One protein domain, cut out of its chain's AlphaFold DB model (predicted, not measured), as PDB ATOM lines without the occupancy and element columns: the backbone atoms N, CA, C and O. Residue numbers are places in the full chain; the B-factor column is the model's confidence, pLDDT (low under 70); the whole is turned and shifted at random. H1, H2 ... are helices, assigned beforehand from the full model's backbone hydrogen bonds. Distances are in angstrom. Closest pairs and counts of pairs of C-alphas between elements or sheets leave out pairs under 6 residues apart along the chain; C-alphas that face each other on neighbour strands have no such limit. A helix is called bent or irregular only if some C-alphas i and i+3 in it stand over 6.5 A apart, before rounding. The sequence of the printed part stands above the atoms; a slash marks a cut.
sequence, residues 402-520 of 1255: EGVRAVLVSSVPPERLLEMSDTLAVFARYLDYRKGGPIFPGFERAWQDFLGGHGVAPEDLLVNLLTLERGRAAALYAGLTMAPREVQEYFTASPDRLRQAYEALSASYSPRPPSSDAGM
ATOM      1  N   GLU A 402      28.365  42.215 -11.023       82.38
ATOM      2  CA  GLU A 402      28.248  41.673  -9.666       82.38
ATOM      3  C   GLU A 402      27.876  42.773  -8.666       82.38
ATOM      4  O   GLU A 402      26.969  42.566  -7.860       82.38
ATOM      5  N   GLY A 403      28.474  43.965  -8.792       84.12
ATOM      6  CA  GLY A 403      28.140  45.126  -7.962       84.12
ATOM      7  C   GLY A 403      26.680  45.572  -8.105       84.12
ATOM      8  O   GLY A 403      25.965  45.670  -7.108       84.12
ATOM      9  N   VAL A 404      26.199  45.765  -9.340       88.06
ATOM     10  CA  VAL A 404      24.795  46.141  -9.610       88.06
ATOM     11  C   VAL A 404      23.837  45.067  -9.114       88.06
ATOM     12  O   VAL A 404      22.824  45.382  -8.493       88.06
ATOM     13  N   ARG A 405      24.145  43.790  -9.362       87.69
ATOM     14  CA  ARG A 405      23.300  42.681  -8.920       87.69
ATOM     15  C   ARG A 405      23.209  42.603  -7.400       87.69
ATOM     16  O   ARG A 405      22.102  42.431  -6.896       87.69
ATOM     17  N   ALA A 406      24.328  42.726  -6.688       84.00
ATOM     18  CA  ALA A 406      24.347  42.692  -5.229       84.00
ATOM     19  C   ALA A 406      23.444  43.789  -4.646       84.00
ATOM     20  O   ALA A 406      22.542  43.479  -3.872       84.00
ATOM     21  N   VAL A 407      23.612  45.033  -5.108       86.25
ATOM     22  CA  VAL A 407      22.822  46.198  -4.671       86.25
ATOM     23  C   VAL A 407      21.336  46.052  -4.993       86.25
ATOM     24  O   VAL A 407      20.488  46.299  -4.137       86.25
ATOM     25  N   LEU A 408      20.990  45.619  -6.210       87.06
ATOM     26  CA  LEU A 408      19.589  45.415  -6.585       87.06
ATOM     27  C   LEU A 408      18.917  44.349  -5.708       87.06
ATOM     28  O   LEU A 408      17.762  44.520  -5.336       87.06
ATOM     29  N   VAL A 409      19.625  43.272  -5.358       84.31
ATOM     30  CA  VAL A 409      19.085  42.169  -4.543       84.31
ATOM     31  C   VAL A 409      19.042  42.513  -3.049       84.31
ATOM     32  O   VAL A 409      18.123  42.066  -2.363       84.31
ATOM     33  N   SER A 410      19.988  43.307  -2.534       82.50
ATOM     34  CA  SER A 410      19.998  43.736  -1.128       82.50
ATOM     35  C   SER A 410      18.995  44.848  -0.830       82.50
ATOM     36  O   SER A 410      18.390  44.848   0.241       82.50
ATOM     37  N   SER A 411      18.843  45.801  -1.754       81.44
ATOM     38  CA  SER A 411      18.262  47.116  -1.455       81.44
ATOM     39  C   SER A 411      16.906  47.372  -2.124       81.44
ATOM     40  O   SER A 411      16.219  48.320  -1.751       81.44
ATOM     41  N   VAL A 412      16.476  46.538  -3.081       83.88
ATOM     42  CA  VAL A 412      15.188  46.697  -3.785       83.88
ATOM     43  C   VAL A 412      14.240  45.538  -3.440       83.88
ATOM     44  O   VAL A 412      14.626  44.374  -3.560       83.88
ATOM     45  N   PRO A 413      12.977  45.799  -3.042       83.06
ATOM     46  CA  PRO A 413      12.046  44.729  -2.694       83.06
ATOM     47  C   PRO A 413      11.705  43.842  -3.912       83.06
ATOM     48  O   PRO A 413      11.526  44.367  -5.018       83.06
ATOM     49  N   PRO A 414      11.534  42.513  -3.729       79.56
ATOM     50  CA  PRO A 414      11.293  41.551  -4.814       79.56
ATOM     51  C   PRO A 414      10.169  41.910  -5.792       79.56
ATOM     52  O   PRO A 414      10.281  41.649  -6.987       79.56
ATOM     53  N   GLU A 415       9.092  42.523  -5.302       80.69
ATOM     54  CA  GLU A 415       7.943  42.925  -6.121       80.69
ATOM     55  C   GLU A 415       8.328  44.032  -7.115       80.69
ATOM     56  O   GLU A 415       8.070  43.904  -8.311       80.69
ATOM     57  N   ARG A 416       9.067  45.051  -6.655       82.75
ATOM     58  CA  ARG A 416       9.581  46.145  -7.494       82.75
ATOM     59  C   ARG A 416      10.634  45.645  -8.493       82.75
ATOM     60  O   ARG A 416      10.645  46.087  -9.637       82.75
ATOM     61  N   LEU A 417      11.453  44.652  -8.125       83.88
ATOM     62  CA  LEU A 417      12.353  43.973  -9.073       83.88
ATOM     63  C   LEU A 417      11.587  43.214 -10.174       83.88
ATOM     64  O   LEU A 417      11.986  43.259 -11.338       83.88
ATOM     65  N   LEU A 418      10.474  42.550  -9.842       80.62
ATOM     66  CA  LEU A 418       9.603  41.889 -10.824       80.62
ATOM     67  C   LEU A 418       8.864  42.888 -11.727       80.62
ATOM     68  O   LEU A 418       8.594  42.565 -12.884       80.62
ATOM     69  N   GLU A 419       8.548  44.092 -11.246       82.31
ATOM     70  CA  GLU A 419       8.053  45.199 -12.078       82.31
ATOM     71  C   GLU A 419       9.127  45.728 -13.032       82.31
ATOM     72  O   GLU A 419       8.862  45.922 -14.217       82.31
ATOM     73  N   MET A 420      10.359  45.879 -12.543       81.62
ATOM     74  CA  MET A 420      11.510  46.351 -13.315       81.62
ATOM     75  C   MET A 420      12.089  45.289 -14.274       81.62
ATOM     76  O   MET A 420      13.016  45.611 -15.021       81.62
ATOM     77  N   SER A 421      11.555  44.057 -14.307       79.56
ATOM     78  CA  SER A 421      12.119  42.913 -15.050       79.56
ATOM     79  C   SER A 421      12.412  43.214 -16.519       79.56
ATOM     80  O   SER A 421      13.491  42.890 -17.010       79.56
ATOM     81  N   ASP A 422      11.481  43.874 -17.209       75.06
ATOM     82  CA  ASP A 422      11.598  44.160 -18.645       75.06
ATOM     83  C   ASP A 422      12.645  45.250 -18.917       75.06
ATOM     84  O   ASP A 422      13.350  45.209 -19.923       75.06
ATOM     85  N   THR A 423      12.795  46.200 -17.988       76.62
ATOM     86  CA  THR A 423      13.800  47.271 -18.073       76.62
ATOM     87  C   THR A 423      15.193  46.718 -17.768       76.62
ATOM     88  O   THR A 423      16.146  46.979 -18.501       76.62
ATOM     89  N   LEU A 424      15.311  45.877 -16.735       82.88
ATOM     90  CA  LEU A 424      16.552  45.186 -16.389       82.88
ATOM     91  C   LEU A 424      17.007  44.244 -17.518       82.88
ATOM     92  O   LEU A 424      18.191  44.234 -17.846       82.88
ATOM     93  N   ALA A 425      16.094  43.512 -18.165       76.00
ATOM     94  CA  ALA A 425      16.424  42.611 -19.278       76.00
ATOM     95  C   ALA A 425      17.062  43.336 -20.481       76.00
ATOM     96  O   ALA A 425      17.867  42.745 -21.207       76.00
ATOM     97  N   VAL A 426      16.740  44.622 -20.672       72.19
ATOM     98  CA  VAL A 426      17.362  45.483 -21.687       72.19
ATOM     99  C   VAL A 426      18.655  46.125 -21.168       72.19
ATOM    100  O   VAL A 426      19.676  46.061 -21.853       72.19
ATOM    101  N   PHE A 427      18.640  46.741 -19.981       78.75
ATOM    102  CA  PHE A 427      19.694  47.678 -19.567       78.75
ATOM    103  C   PHE A 427      20.715  47.149 -18.552       78.75
ATOM    104  O   PHE A 427      21.817  47.694 -18.499       78.75
ATOM    105  N   ALA A 428      20.419  46.098 -17.777       81.81
ATOM    106  CA  ALA A 428      21.234  45.729 -16.609       81.81
ATOM    107  C   ALA A 428      22.703  45.394 -16.935       81.81
ATOM    108  O   ALA A 428      23.582  45.660 -16.121       81.81
ATOM    109  N   ARG A 429      22.983  44.891 -18.148       79.25
ATOM    110  CA  ARG A 429      24.343  44.573 -18.624       79.25
ATOM    111  C   ARG A 429      25.238  45.771 -18.936       79.25
ATOM    112  O   ARG A 429      26.434  45.585 -19.132       79.25
ATOM    113  N   TYR A 430      24.672  46.976 -18.997       78.25
ATOM    114  CA  TYR A 430      25.412  48.225 -19.217       78.25
ATOM    115  C   TYR A 430      25.642  49.001 -17.923       78.25
ATOM    116  O   TYR A 430      26.467  49.907 -17.919       78.25
ATOM    117  N   LEU A 431      24.926  48.654 -16.850       85.56
ATOM    118  CA  LEU A 431      25.067  49.281 -15.543       85.56
ATOM    119  C   LEU A 431      26.359  48.801 -14.863       85.56
ATOM    120  O   LEU A 431      26.714  47.620 -14.912       85.56
ATOM    121  N   ASP A 432      27.036  49.723 -14.193       85.31
ATOM    122  CA  ASP A 432      28.283  49.502 -13.461       85.31
ATOM    123  C   ASP A 432      28.149  50.163 -12.079       85.31
ATOM    124  O   ASP A 432      27.669  51.294 -11.982       85.31
ATOM    125  N   TYR A 433      28.514  49.460 -11.004       86.50
ATOM    126  CA  TYR A 433      28.395  49.947  -9.624       86.50
ATOM    127  C   TYR A 433      29.603  49.480  -8.821       86.50
ATOM    128  O   TYR A 433      29.743  48.293  -8.519       86.50
ATOM    129  N   ARG A 434      30.502  50.406  -8.483       77.94
ATOM    130  CA  ARG A 434      31.780  50.121  -7.810       77.94
ATOM    131  C   ARG A 434      32.134  51.273  -6.868       77.94
ATOM    132  O   ARG A 434      31.641  52.381  -7.017       77.94
ATOM    133  N   LYS A 435      32.996  51.016  -5.876       74.50
ATOM    134  CA  LYS A 435      33.387  51.988  -4.824       74.50
ATOM    135  C   LYS A 435      32.222  52.570  -3.994       74.50
ATOM    136  O   LYS A 435      32.391  53.612  -3.373       74.50
ATOM    137  N   GLY A 436      31.070  51.896  -3.956       78.56
ATOM    138  CA  GLY A 436      29.893  52.356  -3.210       78.56
ATOM    139  C   GLY A 436      28.940  53.267  -3.990       78.56
ATOM    140  O   GLY A 436      28.099  53.895  -3.364       78.56
ATOM    141  N   GLY A 437      29.036  53.333  -5.324       83.81
ATOM    142  CA  GLY A 437      28.045  54.037  -6.138       83.81
ATOM    143  C   GLY A 437      27.997  53.598  -7.607       83.81
ATOM    144  O   GLY A 437      28.874  52.857  -8.067       83.81
ATOM    145  N   PRO A 438      26.966  54.033  -8.355       85.19
ATOM    146  CA  PRO A 438      26.856  53.790  -9.787       85.19
ATOM    147  C   PRO A 438      27.916  54.589 -10.557       85.19
ATOM    148  O   PRO A 438      28.112  55.778 -10.321       85.19
ATOM    149  N   ILE A 439      28.586  53.946 -11.511       86.50
ATOM    150  CA  ILE A 439      29.517  54.613 -12.426       86.50
ATOM    151  C   ILE A 439      28.723  55.181 -13.602       86.50
ATOM    152  O   ILE A 439      27.981  54.459 -14.270       86.50
ATOM    153  N   PHE A 440      28.913  56.469 -13.878       87.56
ATOM    154  CA  PHE A 440      28.258  57.179 -14.972       87.56
ATOM    155  C   PHE A 440      29.217  57.474 -16.142       87.56
ATOM    156  O   PHE A 440      30.407  57.694 -15.906       87.56
ATOM    157  N   PRO A 441      28.729  57.500 -17.400       86.38
ATOM    158  CA  PRO A 441      29.512  57.971 -18.541       86.38
ATOM    159  C   PRO A 441      29.684  59.496 -18.473       86.38
ATOM    160  O   PRO A 441      28.719  60.217 -18.213       86.38
ATOM    161  N   GLY A 442      30.896  59.989 -18.741       86.62
ATOM    162  CA  GLY A 442      31.245  61.409 -18.619       86.62
ATOM    163  C   GLY A 442      31.382  61.892 -17.164       86.62
ATOM    164  O   GLY A 442      31.900  61.180 -16.306       86.62
ATOM    165  N   PHE A 443      30.956  63.126 -16.882       88.12
ATOM    166  CA  PHE A 443      31.045  63.745 -15.557       88.12
ATOM    167  C   PHE A 443      29.913  63.291 -14.622       88.12
ATOM    168  O   PHE A 443      28.733  63.547 -14.865       88.12
ATOM    169  N   GLU A 444      30.291  62.683 -13.496       86.31
ATOM    170  CA  GLU A 444      29.376  62.092 -12.508       86.31
ATOM    171  C   GLU A 444      28.355  63.093 -11.935       86.31
ATOM    172  O   GLU A 444      27.173  62.779 -11.793       86.31
ATOM    173  N   ARG A 445      28.794  64.330 -11.661       86.06
ATOM    174  CA  ARG A 445      27.972  65.371 -11.028       86.06
ATOM    175  C   ARG A 445      26.688  65.674 -11.806       86.06
ATOM    176  O   ARG A 445      25.629  65.786 -11.199       86.06
ATOM    177  N   ALA A 446      26.765  65.758 -13.136       87.94
ATOM    178  CA  ALA A 446      25.596  66.039 -13.968       87.94
ATOM    179  C   ALA A 446      24.527  64.941 -13.859       87.94
ATOM    180  O   ALA A 446      23.338  65.245 -13.898       87.94
ATOM    181  N   TRP A 447      24.937  63.684 -13.664       90.25
ATOM    182  CA  TRP A 447      24.028  62.560 -13.453       90.25
ATOM    183  C   TRP A 447      23.408  62.550 -12.057       90.25
ATOM    184  O   TRP A 447      22.206  62.315 -11.946       90.25
ATOM    185  N   GLN A 448      24.185  62.847 -11.012       88.50
ATOM    186  CA  GLN A 448      23.659  63.012  -9.650       88.50
ATOM    187  C   GLN A 448      22.600  64.131  -9.610       88.50
ATOM    188  O   GLN A 448      21.469  63.903  -9.176       88.50
ATOM    189  N   ASP A 449      22.927  65.303 -10.168       86.56
ATOM    190  CA  ASP A 449      22.037  66.472 -10.263       86.56
ATOM    191  C   ASP A 449      20.785  66.209 -11.131       86.56
ATOM    192  O   ASP A 449      19.732  66.809 -10.907       86.56
ATOM    193  N   PHE A 450      20.865  65.291 -12.101       87.88
ATOM    194  CA  PHE A 450      19.746  64.897 -12.965       87.88
ATOM    195  C   PHE A 450      18.828  63.821 -12.348       87.88
ATOM    196  O   PHE A 450      17.615  63.874 -12.548       87.88
ATOM    197  N   LEU A 451      19.375  62.849 -11.606       86.56
ATOM    198  CA  LEU A 451      18.639  61.676 -11.098       86.56
ATOM    199  C   LEU A 451      18.038  61.847  -9.692       86.56
ATOM    200  O   LEU A 451      17.278  60.979  -9.255       86.56
ATOM    201  N   GLY A 452      18.362  62.931  -8.981       75.25
ATOM    202  CA  GLY A 452      17.780  63.214  -7.664       75.25
ATOM    203  C   GLY A 452      18.397  64.378  -6.877       75.25
ATOM    204  O   GLY A 452      17.758  64.867  -5.949       75.25
ATOM    205  N   GLY A 453      19.584  64.858  -7.258       70.00
ATOM    206  CA  GLY A 453      20.296  65.950  -6.586       70.00
ATOM    207  C   GLY A 453      21.314  65.487  -5.536       70.00
ATOM    208  O   GLY A 453      21.400  64.307  -5.188       70.00
ATOM    209  N   HIS A 454      22.102  66.441  -5.024       61.88
ATOM    210  CA  HIS A 454      23.105  66.196  -3.976       61.88
ATOM    211  C   HIS A 454      22.468  65.589  -2.717       61.88
ATOM    212  O   HIS A 454      21.564  66.182  -2.131       61.88
ATOM    213  N   GLY A 455      22.989  64.444  -2.265       65.50
ATOM    214  CA  GLY A 455      22.588  63.792  -1.009       65.50
ATOM    215  C   GLY A 455      21.628  62.603  -1.139       65.50
ATOM    216  O   GLY A 455      21.288  62.004  -0.122       65.50
ATOM    217  N   VAL A 456      21.211  62.228  -2.353       77.75
ATOM    218  CA  VAL A 456      20.460  60.979  -2.595       77.75
ATOM    219  C   VAL A 456      21.368  59.755  -2.413       77.75
ATOM    220  O   VAL A 456      22.548  59.793  -2.764       77.75
ATOM    221  N   ALA A 457      20.822  58.665  -1.862       82.31
ATOM    222  CA  ALA A 457      21.562  57.426  -1.639       82.31
ATOM    223  C   ALA A 457      22.037  56.802  -2.975       82.31
ATOM    224  O   ALA A 457      21.287  56.826  -3.958       82.31
ATOM    225  N   PRO A 458      23.253  56.224  -3.060       82.44
ATOM    226  CA  PRO A 458      23.775  55.696  -4.324       82.44
ATOM    227  C   PRO A 458      22.934  54.555  -4.923       82.44
ATOM    228  O   PRO A 458      22.885  54.390  -6.145       82.44
ATOM    229  N   GLU A 459      22.229  53.797  -4.084       83.75
ATOM    230  CA  GLU A 459      21.269  52.769  -4.485       83.75
ATOM    231  C   GLU A 459      20.009  53.384  -5.115       83.75
ATOM    232  O   GLU A 459      19.535  52.903  -6.147       83.75
ATOM    233  N   ASP A 460      19.498  54.483  -4.554       85.69
ATOM    234  CA  ASP A 460      18.340  55.204  -5.095       85.69
ATOM    235  C   ASP A 460      18.659  55.861  -6.444       85.69
ATOM    236  O   ASP A 460      17.806  55.869  -7.329       85.69
ATOM    237  N   LEU A 461      19.894  56.331  -6.670       86.75
ATOM    238  CA  LEU A 461      20.330  56.810  -7.992       86.75
ATOM    239  C   LEU A 461      20.249  55.698  -9.058       86.75
ATOM    240  O   LEU A 461      19.771  55.936 -10.170       86.75
ATOM    241  N   LEU A 462      20.668  54.474  -8.714       87.69
ATOM    242  CA  LEU A 462      20.591  53.296  -9.589       87.69
ATOM    243  C   LEU A 462      19.134  52.882  -9.864       87.69
ATOM    244  O   LEU A 462      18.784  52.542 -10.998       87.69
ATOM    245  N   VAL A 463      18.267  52.938  -8.848       86.88
ATOM    246  CA  VAL A 463      16.830  52.658  -8.993       86.88
ATOM    247  C   VAL A 463      16.145  53.734  -9.838       86.88
ATOM    248  O   VAL A 463      15.418  53.388 -10.770       86.88
ATOM    249  N   ASN A 464      16.413  55.018  -9.586       88.44
ATOM    250  CA  ASN A 464      15.844  56.141 -10.333       88.44
ATOM    251  C   ASN A 464      16.225  56.079 -11.816       88.44
ATOM    252  O   ASN A 464      15.347  56.222 -12.667       88.44
ATOM    253  N   LEU A 465      17.488  55.775 -12.140       87.19
ATOM    254  CA  LEU A 465      17.959  55.570 -13.517       87.19
ATOM    255  C   LEU A 465      17.118  54.528 -14.283       87.19
ATOM    256  O   LEU A 465      16.837  54.699 -15.473       87.19
ATOM    257  N   LEU A 466      16.695  53.465 -13.596       84.44
ATOM    258  CA  LEU A 466      15.862  52.397 -14.148       84.44
ATOM    259  C   LEU A 466      14.363  52.743 -14.161       84.44
ATOM    260  O   LEU A 466      13.676  52.402 -15.121       84.44
ATOM    261  N   THR A 467      13.825  53.414 -13.138       83.62
ATOM    262  CA  THR A 467      12.380  53.700 -13.065       83.62
ATOM    263  C   THR A 467      11.947  54.970 -13.801       83.62
ATOM    264  O   THR A 467      10.790  55.040 -14.225       83.62
ATOM    265  N   LEU A 468      12.833  55.958 -13.994       83.94
ATOM    266  CA  LEU A 468      12.473  57.262 -14.565       83.94
ATOM    267  C   LEU A 468      11.928  57.115 -15.995       83.94
ATOM    268  O   LEU A 468      12.621  56.664 -16.912       83.94
ATOM    269  N   GLU A 469      10.653  57.478 -16.154       75.38
ATOM    270  CA  GLU A 469       9.860  57.331 -17.382       75.38
ATOM    271  C   GLU A 469       9.994  55.942 -18.042       75.38
ATOM    272  O   GLU A 469      10.163  55.821 -19.256       75.38
ATOM    273  N   ARG A 470       9.924  54.876 -17.225       72.00
ATOM    274  CA  ARG A 470      10.083  53.470 -17.653       72.00
ATOM    275  C   ARG A 470      11.413  53.234 -18.383       72.00
ATOM    276  O   ARG A 470      11.441  52.691 -19.487       72.00
ATOM    277  N   GLY A 471      12.510  53.681 -17.773       73.94
ATOM    278  CA  GLY A 471      13.869  53.412 -18.238       73.94
ATOM    279  C   GLY A 471      14.398  54.337 -19.337       73.94
ATOM    280  O   GLY A 471      15.443  54.023 -19.907       73.94
ATOM    281  N   ARG A 472      13.763  55.486 -19.640       80.38
ATOM    282  CA  ARG A 472      14.334  56.430 -20.631       80.38
ATOM    283  C   ARG A 472      15.709  56.952 -20.191       80.38
ATOM    284  O   ARG A 472      16.578  57.163 -21.033       80.38
ATOM    285  N   ALA A 473      15.937  57.110 -18.885       84.62
ATOM    286  CA  ALA A 473      17.243  57.516 -18.363       84.62
ATOM    287  C   ALA A 473      18.297  56.406 -18.544       84.62
ATOM    288  O   ALA A 473      19.385  56.683 -19.050       84.62
ATOM    289  N   ALA A 474      17.952  55.144 -18.264       83.12
ATOM    290  CA  ALA A 474      18.788  53.985 -18.588       83.12
ATOM    291  C   ALA A 474      19.085  53.854 -20.100       83.12
ATOM    292  O   ALA A 474      20.175  53.416 -20.473       83.12
ATOM    293  N   ALA A 475      18.170  54.285 -20.979       78.44
ATOM    294  CA  ALA A 475      18.403  54.338 -22.425       78.44
ATOM    295  C   ALA A 475      19.435  55.405 -22.829       78.44
ATOM    296  O   ALA A 475      20.359  55.092 -23.584       78.44
ATOM    297  N   LEU A 476      19.326  56.627 -22.293       83.12
ATOM    298  CA  LEU A 476      20.325  57.689 -22.482       83.12
ATOM    299  C   LEU A 476      21.699  57.258 -21.946       83.12
ATOM    300  O   LEU A 476      22.701  57.392 -22.644       83.12
ATOM    301  N   TYR A 477      21.730  56.678 -20.745       86.69
ATOM    302  CA  TYR A 477      22.933  56.133 -20.115       86.69
ATOM    303  C   TYR A 477      23.591  55.069 -20.997       86.69
ATOM    304  O   TYR A 477      24.757  55.205 -21.354       86.69
ATOM    305  N   ALA A 478      22.842  54.054 -21.441       79.62
ATOM    306  CA  ALA A 478      23.388  52.983 -22.274       79.62
ATOM    307  C   ALA A 478      23.845  53.468 -23.663       79.62
ATOM    308  O   ALA A 478      24.752  52.867 -24.235       79.62
ATOM    309  N   GLY A 479      23.242  54.536 -24.201       79.25
ATOM    310  CA  GLY A 479      23.710  55.203 -25.418       79.25
ATOM    311  C   GLY A 479      25.025  55.958 -25.199       79.25
ATOM    312  O   GLY A 479      25.972  55.770 -25.959       79.25
ATOM    313  N   LEU A 480      25.113  56.757 -24.131       84.62
ATOM    314  CA  LEU A 480      26.318  57.513 -23.775       84.62
ATOM    315  C   LEU A 480      27.497  56.601 -23.408       84.62
ATOM    316  O   LEU A 480      28.604  56.846 -23.873       84.62
ATOM    317  N   THR A 481      27.272  55.500 -22.687       80.94
ATOM    318  CA  THR A 481      28.306  54.485 -22.395       80.94
ATOM    319  C   THR A 481      28.922  53.877 -23.665       80.94
ATOM    320  O   THR A 481      30.058  53.413 -23.635       80.94
ATOM    321  N   MET A 482      28.216  53.910 -24.803       75.56
ATOM    322  CA  MET A 482      28.729  53.452 -26.101       75.56
ATOM    323  C   MET A 482      29.393  54.550 -26.949       75.56
ATOM    324  O   MET A 482      29.974  54.219 -27.986       75.56
ATOM    325  N   ALA A 483      29.300  55.818 -26.541       80.31
ATOM    326  CA  ALA A 483      29.808  56.979 -27.271       80.31
ATOM    327  C   ALA A 483      31.311  57.236 -27.010       80.31
ATOM    328  O   ALA A 483      31.823  56.838 -25.958       80.31
ATOM    329  N   PRO A 484      32.023  57.949 -27.907       79.44
ATOM    330  CA  PRO A 484      33.393  58.406 -27.664       79.44
ATOM    331  C   PRO A 484      33.495  59.270 -26.398       79.44
ATOM    332  O   PRO A 484      32.569  60.015 -26.082       79.44
ATOM    333  N   ARG A 485      34.631  59.212 -25.685       79.69
ATOM    334  CA  ARG A 485      34.824  59.926 -24.403       79.69
ATOM    335  C   ARG A 485      34.513  61.424 -24.510       79.69
ATOM    336  O   ARG A 485      33.769  61.942 -23.686       79.69
ATOM    337  N   GLU A 486      35.024  62.076 -25.551       83.69
ATOM    338  CA  GLU A 486      34.807  63.503 -25.824       83.69
ATOM    339  C   GLU A 486      33.302  63.833 -25.908       83.69
ATOM    340  O   GLU A 486      32.830  64.807 -25.326       83.69
ATOM    341  N   VAL A 487      32.525  62.966 -26.567       87.25
ATOM    342  CA  VAL A 487      31.067  63.093 -26.713       87.25
ATOM    343  C   VAL A 487      30.360  62.888 -25.367       87.25
ATOM    344  O   VAL A 487      29.449  63.648 -25.043       87.25
ATOM    345  N   GLN A 488      30.796  61.928 -24.540       88.75
ATOM    346  CA  GLN A 488      30.267  61.750 -23.176       88.75
ATOM    347  C   GLN A 488      30.487  63.002 -22.314       88.75
ATOM    348  O   GLN A 488      29.559  63.485 -21.661       88.75
ATOM    349  N   GLU A 489      31.705  63.545 -22.337       88.94
ATOM    350  CA  GLU A 489      32.096  64.748 -21.597       88.94
ATOM    351  C   GLU A 489      31.338  65.988 -22.104       88.94
ATOM    352  O   GLU A 489      30.872  66.786 -21.293       88.94
ATOM    353  N   TYR A 490      31.090  66.108 -23.414       88.62
ATOM    354  CA  TYR A 490      30.306  67.206 -23.993       88.62
ATOM    355  C   TYR A 490      28.881  67.312 -23.422       88.62
ATOM    356  O   TYR A 490      28.445  68.419 -23.082       88.62
ATOM    357  N   PHE A 491      28.156  66.190 -23.311       87.50
ATOM    358  CA  PHE A 491      26.783  66.171 -22.775       87.50
ATOM    359  C   PHE A 491      26.721  66.342 -21.261       87.50
ATOM    360  O   PHE A 491      25.742  66.872 -20.748       87.50
ATOM    361  N   THR A 492      27.748  65.890 -20.544       89.75
ATOM    362  CA  THR A 492      27.778  65.897 -19.073       89.75
ATOM    363  C   THR A 492      28.510  67.100 -18.480       89.75
ATOM    364  O   THR A 492      28.511  67.268 -17.265       89.75
ATOM    365  N   ALA A 493      29.081  67.978 -19.312       88.25
ATOM    366  CA  ALA A 493      29.735  69.218 -18.883       88.25
ATOM    367  C   ALA A 493      28.825  70.148 -18.049       88.25
ATOM    368  O   ALA A 493      29.327  70.974 -17.291       88.25
ATOM    369  N   SER A 494      27.497  70.013 -18.156       87.62
ATOM    370  CA  SER A 494      26.544  70.590 -17.202       87.62
ATOM    371  C   SER A 494      25.292  69.710 -17.044       87.62
ATOM    372  O   SER A 494      24.934  68.988 -17.983       87.62
ATOM    373  N   PRO A 495      24.577  69.788 -15.901       85.88
ATOM    374  CA  PRO A 495      23.287  69.114 -15.728       85.88
ATOM    375  C   PRO A 495      22.258  69.525 -16.791       85.88
ATOM    376  O   PRO A 495      21.474  68.696 -17.248       85.88
ATOM    377  N   ASP A 496      22.286  70.787 -17.236       85.56
ATOM    378  CA  ASP A 496      21.346  71.307 -18.233       85.56
ATOM    379  C   ASP A 496      21.568  70.710 -19.625       85.56
ATOM    380  O   ASP A 496      20.595  70.409 -20.312       85.56
ATOM    381  N   ARG A 497      22.820  70.457 -20.040       84.81
ATOM    382  CA  ARG A 497      23.101  69.746 -21.302       84.81
ATOM    383  C   ARG A 497      22.623  68.295 -21.255       84.81
ATOM    384  O   ARG A 497      22.055  67.809 -22.234       84.81
ATOM    385  N   LEU A 498      22.799  67.621 -20.116       88.06
ATOM    386  CA  LEU A 498      22.307  66.258 -19.921       88.06
ATOM    387  C   LEU A 498      20.769  66.218 -19.927       88.06
ATOM    388  O   LEU A 498      20.179  65.350 -20.572       88.06
ATOM    389  N   ARG A 499      20.116  67.201 -19.291       86.69
ATOM    390  CA  ARG A 499      18.656  67.373 -19.326       86.69
ATOM    391  C   ARG A 499      18.149  67.665 -20.741       86.69
ATOM    392  O   ARG A 499      17.230  66.987 -21.185       86.69
ATOM    393  N   GLN A 500      18.788  68.569 -21.487       82.19
ATOM    394  CA  GLN A 500      18.454  68.841 -22.892       82.19
ATOM    395  C   GLN A 500      18.570  67.581 -23.764       82.19
ATOM    396  O   GLN A 500      17.697  67.332 -24.593       82.19
ATOM    397  N   ALA A 501      19.595  66.744 -23.560       80.12
ATOM    398  CA  ALA A 501      19.717  65.460 -24.255       80.12
ATOM    399  C   ALA A 501      18.608  64.461 -23.853       80.12
ATOM    400  O   ALA A 501      18.060  63.759 -24.704       80.12
ATOM    401  N   TYR A 502      18.228  64.416 -22.574       83.44
ATOM    402  CA  TYR A 502      17.131  63.580 -22.077       83.44
ATOM    403  C   TYR A 502      15.747  64.009 -22.594       83.44
ATOM    404  O   TYR A 502      14.910  63.160 -22.926       83.44
ATOM    405  N   GLU A 503      15.509  65.317 -22.682       80.38
ATOM    406  CA  GLU A 503      14.295  65.927 -23.229       80.38
ATOM    407  C   GLU A 503      14.227  65.756 -24.749       80.38
ATOM    408  O   GLU A 503      13.182  65.368 -25.271       80.38
ATOM    409  N   ALA A 504      15.348  65.915 -25.460       69.94
ATOM    410  CA  ALA A 504      15.463  65.615 -26.888       69.94
ATOM    411  C   ALA A 504      15.025  64.168 -27.208       69.94
ATOM    412  O   ALA A 504      14.270  63.935 -28.154       69.94
ATOM    413  N   LEU A 505      15.407  63.191 -26.378       67.31
ATOM    414  CA  LEU A 505      14.994  61.788 -26.536       67.31
ATOM    415  C   LEU A 505      13.506  61.520 -26.239       67.31
ATOM    416  O   LEU A 505      12.987  60.485 -26.666       67.31
ATOM    417  N   SER A 506      12.802  62.415 -25.537       56.97
ATOM    418  CA  SER A 506      11.383  62.217 -25.186       56.97
ATOM    419  C   SER A 506      10.484  62.079 -26.421       56.97
ATOM    420  O   SER A 506       9.579  61.249 -26.436       56.97
ATOM    421  N   ALA A 507      10.799  62.803 -27.500       48.88
ATOM    422  CA  ALA A 507      10.035  62.813 -28.748       48.88
ATOM    423  C   ALA A 507      10.209  61.547 -29.619       48.88
ATOM    424  O   ALA A 507       9.633  61.485 -30.711       48.88
ATOM    425  N   SER A 508      11.010  60.574 -29.164       49.62
ATOM    426  CA  SER A 508      11.429  59.390 -29.931       49.62
ATOM    427  C   SER A 508      11.290  58.063 -29.162       49.62
ATOM    428  O   SER A 508      11.456  56.998 -29.756       49.62
ATOM    429  N   TYR A 509      10.981  58.092 -27.859       51.50
ATOM    430  CA  TYR A 509      10.901  56.901 -27.001       51.50
ATOM    431  C   TYR A 509       9.461  56.388 -26.848       51.50
ATOM    432  O   TYR A 509       8.631  57.026 -26.203       51.50
ATOM    433  N   SER A 510       9.161  55.204 -27.394       48.44
ATOM    434  CA  SER A 510       7.873  54.523 -27.190       48.44
ATOM    435  C   SER A 510       8.015  53.381 -26.172       48.44
ATOM    436  O   SER A 510       8.753  52.431 -26.443       48.44
ATOM    437  N   PRO A 511       7.317  53.412 -25.018       43.38
ATOM    438  CA  PRO A 511       7.471  52.418 -23.954       43.38
ATOM    439  C   PRO A 511       6.672  51.130 -24.243       43.38
ATOM    440  O   PRO A 511       5.736  50.783 -23.515       43.38
ATOM    441  N   ARG A 512       7.030  50.423 -25.323       44.72
ATOM    442  CA  ARG A 512       6.541  49.068 -25.636       44.72
ATOM    443  C   ARG A 512       7.477  47.995 -25.046       44.72
ATOM    444  O   ARG A 512       8.685  48.214 -25.009       44.72
ATOM    445  N   PRO A 513       6.952  46.831 -24.614       41.72
ATOM    446  CA  PRO A 513       7.775  45.720 -24.136       41.72
ATOM    447  C   PRO A 513       8.666  45.136 -25.257       41.72
ATOM    448  O   PRO A 513       8.372  45.328 -26.441       41.72
ATOM    449  N   PRO A 514       9.744  44.401 -24.917       43.41
ATOM    450  CA  PRO A 514      10.782  43.973 -25.863       43.41
ATOM    451  C   PRO A 514      10.366  42.767 -26.736       43.41
ATOM    452  O   PRO A 514      11.004  41.716 -26.726       43.41
ATOM    453  N   SER A 515       9.279  42.894 -27.505       42.97
ATOM    454  CA  SER A 515       8.787  41.835 -28.403       42.97
ATOM    455  C   SER A 515       9.145  42.007 -29.885       42.97
ATOM    456  O   SER A 515       9.053  41.011 -30.610       42.97
ATOM    457  N   SER A 516       9.556  43.211 -30.308       45.72
ATOM    458  CA  SER A 516      10.065  43.531 -31.661       45.72
ATOM    459  C   SER A 516      10.953  44.789 -31.695       45.72
ATOM    460  O   SER A 516      12.108  44.701 -32.101       45.72
ATOM    461  N   ASP A 517      10.447  45.944 -31.242       39.31
ATOM    462  CA  ASP A 517      11.009  47.250 -31.658       39.31
ATOM    463  C   ASP A 517      11.791  48.024 -30.584       39.31
ATOM    464  O   ASP A 517      12.605  48.882 -30.919       39.31
ATOM    465  N   ALA A 518      11.598  47.730 -29.292       38.75
ATOM    466  CA  ALA A 518      12.208  48.506 -28.200       38.75
ATOM    467  C   ALA A 518      13.755  48.523 -28.240       38.75
ATOM    468  O   ALA A 518      14.379  49.503 -27.831       38.75
ATOM    469  N   GLY A 519      14.377  47.470 -28.785       46.22
ATOM    470  CA  GLY A 519      15.825  47.416 -29.007       46.22
ATOM    471  C   GLY A 519      16.325  48.427 -30.048       46.22
ATOM    472  O   GLY A 519      17.398  48.996 -29.863       46.22
ATOM    473  N   MET A 520      15.536  48.721 -31.090       46.84
ATOM    474  CA  MET A 520      15.931  49.611 -32.194       46.84
ATOM    475  C   MET A 520      16.219  51.034 -31.702       46.84
ATOM    476  O   MET A 520      17.230  51.621 -32.073       46.84
TER     477      MET A 520
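What this domain is: This is residues 402 to 520 of the 1255 residues of an uncharacterized protein of Acidobacteria bacterium (UniProt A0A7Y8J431). What shape do these atoms make? Helices H5 and H6 form a corner in the middle, with H1, H2 and H3 on one side of them and H4, H7 and H8 on the other. Residues 431 to 443 cross from the first side to the second, and residues 509 to 520 run back from H8. What is it built of? The printed part has 119 residues with eight named helices, H1 to H8 in chain order, and no named strand: all helix, mostly crossed, compact with a radius of gyration of the C-alphas of 13.8 A, spanning 36 by 36 by 22 A.

Where its parts are: Where do the helices begin? H1, residues 402 to 411, begins at C-alpha 402 (28.248, 41.673, -9.666); H2 is residues 414 to 419. H3, residues 421 to 430, is irregular: C-alphas 426 and 429 are 7.7 A apart. Which follow? H4 is residues 444 to 451, H5 458 to 467, H6 472 to 480 and H7 485 to 492. H8, residues 495 to 508, measures 20.9 A and ends at C-alpha 508 (11.429, 59.390, -29.931).

How they stand to each other: What does the first side touch? H1 and H5 only just touch, with 3 pairs of C-alphas within 8 A, the closest Val 407 and Glu 459 at 6.8 A; H2 touches no helix. H3 touches H6 at a shallow tilt of 23 degrees, closest C-alphas Tyr 430 and Ala 478, 6.0 A. And the other side? H4 touches H5, closest C-alphas Leu 451 and Leu 461, 6.0 A. H7 and H8 touch only at the corner, closest C-alphas Phe 491 and Leu 498, 5.3 A. Are the backbones helical? Every O i to N i+4 pair is within hydrogen-bond range but in H3, 3 of 6, and H8, 8 of 10.

The domain as a whole: Is the printed part unbroken? It has no cut; the link from H3 to H4 is long. Where is confidence low? Residues 454 to 455 and 504 to 520 have pLDDT under 70.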